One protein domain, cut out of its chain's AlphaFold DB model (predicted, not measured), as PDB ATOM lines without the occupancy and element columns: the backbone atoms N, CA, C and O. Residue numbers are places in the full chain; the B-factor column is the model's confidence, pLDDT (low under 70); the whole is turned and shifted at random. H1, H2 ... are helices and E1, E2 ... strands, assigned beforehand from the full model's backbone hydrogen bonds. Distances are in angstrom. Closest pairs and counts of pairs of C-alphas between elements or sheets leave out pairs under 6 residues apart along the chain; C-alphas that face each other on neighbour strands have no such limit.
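AT A GLANCE: This is residues 11 to 57 of the 109 residues of the protein "Hypothetical bacteriophage protein" of Avibacterium paragallinarum (UniProt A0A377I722). What is the main picture? A long two-stranded hairpin, E1 and E2, makes a twisted ribbon, with the single helix H1 running lengthwise over one face, nearer to E2, and the other face bare. The chain between H1 and E1, residues 23 to 32, turns back at the end of the ribbon away from the hairpin's turn at residues 44 and 45. What makes it up, and how large is it? The printed part has 47 residues, with one named helix and two named strands in the order H1, E1, E2; the sheet, order E1 - E2, is antiparallel, and the class is mixed, helices and strands. The whole is a loose rod, with a radius of gyration of the C-alphas of 12.6 A and spans of 39 by 16 by 13 A.

HOW THE PARTS SIT: How do the strands pair? E1, residues 33 to 43, and E2, residues 46 to 54, are antiparallel neighbours and form a hairpin, with 161 degrees between their N-to-C directions. N 33 and O 54 are within hydrogen-bond range at 2.8 A, and so are N 48 and O 41 at 2.9 A. Where does the helix come closest to them? The closest C-alphas of H1, residues 11 to 22, and E2 are those of Ala 11 and Trp 47, 7.0 A apart. For H1 and E1 they are those of Leu 22 and Val 33, 7.2 A apart. Is the helix's backbone well formed? In H1 every O i to N i+4 pair is within hydrogen-bond range.

IN THESE COORDINATES: Where do the strands run? E1, residues 33 to 43, measures 27.9 A from first to last C-alpha and begins with C-alpha 33 at (-33.695, -6.361, 97.348). E2, residues 46 to 54, measures 26.0 A and ends with C-alpha 54 at (-34.541, -11.474, 96.775). Where is the helix? H1, residues 11 to 22, measures 16.8 A and begins with C-alpha 11 at (-45.966, -1.707, 81.466).

THE WHOLE: How far does it reach? The two C-alphas farthest apart are those of Asn 28 and Gly 45, at 38.8 A. Is it unbroken, and how long are its links? The printed part has no cut. The link from E1 to E2 is tight, with 2 residues, and the link from H1 to E1 is short, with 10 residues. Where is the model's confidence low? The mean pLDDT of the printed part is 76.1, and residue 11 and residues 23 to 31 are under 70.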
ATOM      1  N   ALA A  11     -46.709  -0.666  80.766       67.50
ATOM      2  CA  ALA A  11     -45.966  -1.707  81.466       67.50
ATOM      3  C   ALA A  11     -44.876  -1.137  82.390       67.50
ATOM      4  O   ALA A  11     -44.682  -1.655  83.491       67.50
ATOM      5  N   LEU A  12     -44.225  -0.039  81.990       70.88
ATOM      6  CA  LEU A  12     -43.182   0.598  82.793       70.88
ATOM      7  C   LEU A  12     -43.759   1.253  84.053       70.88
ATOM      8  O   LEU A  12     -43.162   1.154  85.120       70.88
ATOM      9  N   GLU A  13     -44.952   1.851  83.976       75.69
ATOM     10  CA  GLU A  13     -45.636   2.390  85.159       75.69
ATOM     11  C   GLU A  13     -45.988   1.301  86.176       75.69
ATOM     12  O   GLU A  13     -45.911   1.520  87.388       75.69
ATOM     13  N   VAL A  14     -46.412   0.127  85.700       75.25
ATOM     14  CA  VAL A  14     -46.697  -1.019  86.572       75.25
ATOM     15  C   VAL A  14     -45.406  -1.519  87.211       75.25
ATOM     16  O   VAL A  14     -45.373  -1.731  88.423       75.25
ATOM     17  N   LEU A  15     -44.337  -1.636  86.426       77.75
ATOM     18  CA  LEU A  15     -43.017  -2.029  86.903       77.75
ATOM     19  C   LEU A  15     -42.498  -1.071  87.983       77.75
ATOM     20  O   LEU A  15     -42.031  -1.509  89.035       77.75
ATOM     21  N   ASP A  16     -42.673   0.234  87.782       81.12
ATOM     22  CA  ASP A  16     -42.216   1.252  88.725       81.12
ATOM     23  C   ASP A  16     -43.051   1.281  90.018       81.12
ATOM     24  O   ASP A  16     -42.514   1.402  91.122       81.12
ATOM     25  N   LYS A  17     -44.366   1.039  89.928       80.94
ATOM     26  CA  LYS A  17     -45.227   0.840  91.110       80.94
ATOM     27  C   LYS A  17     -44.806  -0.383  91.920       80.94
ATOM     28  O   LYS A  17     -44.783  -0.325  93.154       80.94
ATOM     29  N   VAL A  18     -44.471  -1.488  91.248       76.94
ATOM     30  CA  VAL A  18     -43.965  -2.696  91.912       76.94
ATOM     31  C   VAL A  18     -42.633  -2.386  92.586       76.94
ATOM     32  O   VAL A  18     -42.478  -2.693  93.768       76.94
ATOM     33  N   ARG A  19     -41.722  -1.689  91.897       78.50
ATOM     34  CA  ARG A  19     -40.426  -1.264  92.439       78.50
ATOM     35  C   ARG A  19     -40.566  -0.418  93.700       78.50
ATOM     36  O   ARG A  19     -39.912  -0.713  94.697       78.50
ATOM     37  N   TRP A  20     -41.451   0.578  93.701       78.44
ATOM     38  CA  TRP A  20     -41.721   1.389  94.892       78.44
ATOM     39  C   TRP A  20     -42.179   0.533  96.083       78.44
ATOM     40  O   TRP A  20     -41.818   0.790  97.233       78.44
ATOM     41  N   ARG A  21     -42.961  -0.520  95.820       74.25
ATOM     42  CA  ARG A  21     -43.478  -1.409  96.863       74.25
ATOM     43  C   ARG A  21     -42.420  -2.365  97.423       74.25
ATOM     44  O   ARG A  21     -42.584  -2.801  98.560       74.25
ATOM     45  N   LEU A  22     -41.339  -2.654  96.693       70.88
ATOM     46  CA  LEU A  22     -40.259  -3.531  97.171       70.88
ATOM     47  C   LEU A  22     -39.540  -2.984  98.409       70.88
ATOM     48  O   LEU A  22     -39.016  -3.761  99.198       70.88
ATOM     49  N   GLY A  23     -39.573  -1.668  98.638       65.69
ATOM     50  CA  GLY A  23     -39.019  -1.057  99.851       65.69
ATOM     51  C   GLY A  23     -39.800  -1.358 101.138       65.69
ATOM     52  O   GLY A  23     -39.392  -0.922 102.212       65.69
ATOM     53  N   LEU A  24     -40.930  -2.067 101.056       60.91
ATOM     54  CA  LEU A  24     -41.768  -2.394 102.207       60.91
ATOM     55  C   LEU A  24     -41.547  -3.844 102.625       60.91
ATOM     56  O   LEU A  24     -42.122  -4.767 102.050       60.91
ATOM     57  N   SER A  25     -40.731  -4.028 103.659       59.97
ATOM     58  CA  SER A  25     -40.502  -5.332 104.278       59.97
ATOM     59  C   SER A  25     -41.797  -5.865 104.912       59.97
ATOM     60  O   SER A  25     -42.366  -5.195 105.783       59.97
ATOM     61  N   PRO A  26     -42.293  -7.052 104.522       65.56
ATOM     62  CA  PRO A  26     -43.384  -7.704 105.241       65.56
ATOM     63  C   PRO A  26     -42.930  -8.100 106.656       65.56
ATOM     64  O   PRO A  26     -41.745  -8.304 106.902       65.56
ATOM     65  N   THR A  27     -43.878  -8.225 107.592       64.31
ATOM     66  CA  THR A  27     -43.666  -8.253 109.058       64.31
ATOM     67  C   THR A  27     -42.683  -9.310 109.596       64.31
ATOM     68  O   THR A  27     -42.314  -9.227 110.760       64.31
ATOM     69  N   ASN A  28     -42.215 -10.267 108.792       61.19
ATOM     70  CA  ASN A  28     -41.270 -11.313 109.209       61.19
ATOM     71  C   ASN A  28     -40.175 -11.619 108.163       61.19
ATOM     72  O   ASN A  28     -39.590 -12.705 108.175       61.19
ATOM     73  N   CYS A  29     -39.910 -10.695 107.236       62.03
ATOM     74  CA  CYS A  29     -38.843 -10.848 106.248       62.03
ATOM     75  C   CYS A  29     -37.867  -9.670 106.312       62.03
ATOM     76  O   CYS A  29     -38.255  -8.535 106.594       62.03
ATOM     77  N   GLU A  30     -36.601  -9.948 106.016       64.94
ATOM     78  CA  GLU A  30     -35.596  -8.927 105.725       64.94
ATOM     79  C   GLU A  30     -36.014  -8.093 104.497       64.94
ATOM     80  O   GLU A  30     -36.826  -8.558 103.681       64.94
ATOM     81  N   PRO A  31     -35.462  -6.875 104.335       69.06
ATOM     82  CA  PRO A  31     -35.764  -6.004 103.204       69.06
ATOM     83  C   PRO A  31     -35.652  -6.725 101.861       69.06
ATOM     84  O   PRO A  31     -34.656  -7.394 101.580       69.06
ATOM     85  N   CYS A  32     -36.682  -6.581 101.026       74.69
ATOM     86  CA  CYS A  32     -36.660  -7.110  99.671       74.69
ATOM     87  C   CYS A  32     -35.658  -6.303  98.837       74.69
ATOM     88  O   CYS A  32     -35.765  -5.081  98.737       74.69
ATOM     89  N   VAL A  33     -34.693  -6.982  98.222       77.12
ATOM     90  CA  VAL A  33     -33.695  -6.361  97.348       77.12
ATOM     91  C   VAL A  33     -33.976  -6.726  95.899       77.12
ATOM     92  O   VAL A  33     -34.235  -7.884  95.568       77.12
ATOM     93  N   LEU A  34     -33.945  -5.726  95.022       82.12
ATOM     94  CA  LEU A  34     -34.082  -5.938  93.588       82.12
ATOM     95  C   LEU A  34     -32.781  -6.537  93.036       82.12
ATOM     96  O   LEU A  34     -31.717  -5.948  93.216       82.12
ATOM     97  N   ILE A  35     -32.871  -7.696  92.380       83.19
ATOM     98  CA  ILE A  35     -31.721  -8.395  91.788       83.19
ATOM     99  C   ILE A  35     -31.560  -8.017  90.316       83.19
ATOM    100  O   ILE A  35     -30.455  -7.698  89.887       83.19
ATOM    101  N   SER A  36     -32.644  -8.092  89.542       77.56
ATOM    102  CA  SER A  36     -32.602  -7.902  88.091       77.56
ATOM    103  C   SER A  36     -33.935  -7.393  87.556       77.56
ATOM    104  O   SER A  36     -34.997  -7.699  88.107       77.56
ATOM    105  N   GLU A  37     -33.853  -6.643  86.466       82.94
ATOM    106  CA  GLU A  37     -34.980  -6.205  85.656       82.94
ATOM    107  C   GLU A  37     -34.654  -6.452  84.188       82.94
ATOM    108  O   GLU A  37     -33.666  -5.928  83.672       82.94
ATOM    109  N   GLU A  38     -35.474  -7.262  83.526       82.00
ATOM    110  CA  GLU A  38     -35.215  -7.723  82.165       82.00
ATOM    111  C   GLU A  38     -36.487  -7.661  81.315       82.00
ATOM    112  O   GLU A  38     -37.597  -7.932  81.782       82.00
ATOM    113  N   PHE A  39     -36.318  -7.307  80.039       81.81
ATOM    114  CA  PHE A  39     -37.376  -7.427  79.043       81.81
ATOM    115  C   PHE A  39     -37.481  -8.894  78.621       81.81
ATOM    116  O   PHE A  39     -36.552  -9.442  78.028       81.81
ATOM    117  N   ALA A  40     -38.604  -9.528  78.953       80.88
ATOM    118  CA  ALA A  40     -38.832 -10.947  78.703       80.88
ATOM    119  C   ALA A  40     -39.309 -11.221  77.266       80.88
ATOM    120  O   ALA A  40     -39.173 -12.343  76.780       80.88
ATOM    121  N   GLY A  41     -39.825 -10.202  76.573       81.94
ATOM    122  CA  GLY A  41     -40.252 -10.297  75.182       81.94
ATOM    123  C   GLY A  41     -41.595  -9.627  74.917       81.94
ATOM    124  O   GLY A  41     -42.197  -8.994  75.787       81.94
ATOM    125  N   GLU A  42     -42.061  -9.798  73.686       82.62
ATOM    126  CA  GLU A  42     -43.405  -9.441  73.250       82.62
ATOM    127  C   GLU A  42     -44.108 -10.717  72.790       82.62
ATOM    128  O   GLU A  42     -43.595 -11.424  71.922       82.62
ATOM    129  N   ASP A  43     -45.268 -11.004  73.375       82.06
ATOM    130  CA  ASP A  43     -46.122 -12.129  72.991       82.06
ATOM    131  C   ASP A  43     -47.549 -11.620  72.804       82.06
ATOM    132  O   ASP A  43     -48.043 -10.852  73.626       82.06
ATOM    133  N   GLU A  44     -48.189 -11.987  71.694       79.31
ATOM    134  CA  GLU A  44     -49.542 -11.526  71.330       79.31
ATOM    135  C   GLU A  44     -49.740  -9.988  71.363       79.31
ATOM    136  O   GLU A  44     -50.850  -9.493  71.556       79.31
ATOM    137  N   GLY A  45     -48.669  -9.209  71.159       75.88
ATOM    138  CA  GLY A  45     -48.698  -7.742  71.247       75.88
ATOM    139  C   GLY A  45     -48.690  -7.195  72.681       75.88
ATOM    140  O   GLY A  45     -48.893  -5.998  72.885       75.88
ATOM    141  N   LEU A  46     -48.465  -8.055  73.678       77.12
ATOM    142  CA  LEU A  46     -48.263  -7.690  75.076       77.12
ATOM    143  C   LEU A  46     -46.777  -7.714  75.421       77.12
ATOM    144  O   LEU A  46     -46.081  -8.711  75.221       77.12
ATOM    145  N   TRP A  47     -46.303  -6.616  76.003       82.31
ATOM    146  CA  TRP A  47     -44.933  -6.506  76.486       82.31
ATOM    147  C   TRP A  47     -44.778  -7.099  77.871       82.31
ATOM    148  O   TRP A  47     -45.527  -6.785  78.798       82.31
ATOM    149  N   GLN A  48     -43.771  -7.953  78.000       81.19
ATOM    150  CA  GLN A  48     -43.502  -8.691  79.215       81.19
ATOM    151  C   GLN A  48     -42.195  -8.212  79.831       81.19
ATOM    152  O   GLN A  48     -41.137  -8.206  79.199       81.19
ATOM    153  N   TYR A  49     -42.279  -7.845  81.104       83.12
ATOM    154  CA  TYR A  49     -41.141  -7.465  81.926       83.12
ATOM    155  C   TYR A  49     -41.016  -8.434  83.085       83.12
ATOM    156  O   TYR A  49     -42.003  -8.764  83.745       83.12
ATOM    157  N   GLN A  50     -39.790  -8.867  83.342       83.00
ATOM    158  CA  GLN A  50     -39.462  -9.723  84.462       83.00
ATOM    159  C   GLN A  50     -38.690  -8.926  85.509       83.00
ATOM    160  O   GLN A  50     -37.670  -8.305  85.218       83.00
ATOM    161  N   LEU A  51     -39.180  -8.986  86.747       84.81
ATOM    162  CA  LEU A  51     -38.558  -8.373  87.913       84.81
ATOM    163  C   LEU A  51     -38.154  -9.475  88.894       84.81
ATOM    164  O   LEU A  51     -39.010 -10.194  89.413       84.81
ATOM    165  N   ILE A  52     -36.855  -9.622  89.147       84.56
ATOM    166  CA  ILE A  52     -36.317 -10.639  90.056       84.56
ATOM    167  C   ILE A  52     -35.948  -9.971  91.377       84.56
ATOM    168  O   ILE A  52     -35.119  -9.064  91.410       84.56
ATOM    169  N   VAL A  53     -36.529 -10.446  92.478       82.06
ATOM    170  CA  VAL A  53     -36.360  -9.872  93.820       82.06
ATOM    171  C   VAL A  53     -35.907 -10.955  94.792       82.06
ATOM    172  O   VAL A  53     -36.427 -12.069  94.769       82.06
ATOM    173  N   GLN A  54     -34.959 -10.623  95.665       81.19
ATOM    174  CA  GLN A  54     -34.541 -11.474  96.775       81.19
ATOM    175  C   GLN A  54     -35.165 -10.982  98.074       81.19
ATOM    176  O   GLN A  54     -35.165  -9.787  98.356       81.19
ATOM    177  N   THR A  55     -35.620 -11.906  98.911       77.19
ATOM    178  CA  THR A  55     -35.937 -11.625 100.312       77.19
ATOM    179  C   THR A  55     -35.349 -12.730 101.175       77.19
ATOM    180  O   THR A  55     -35.334 -13.896 100.774       77.19
ATOM    181  N   SER A  56     -34.835 -12.360 102.342       75.88
ATOM    182  CA  SER A  56     -34.319 -13.312 103.323       75.88
ATOM    183  C   SER A  56     -35.339 -13.454 104.447       75.88
ATOM    184  O   SER A  56     -35.857 -12.466 104.963       75.88
ATOM    185  N   THR A  57     -35.646 -14.685 104.844       77.81
ATOM    186  CA  THR A  57     -36.525 -14.955 105.986       77.81
ATOM    187  C   THR A  57     -35.960 -16.094 106.818       77.81
ATOM    188  O   THR A  57     -35.222 -16.946 106.319       77.81
TER     189      THR A  57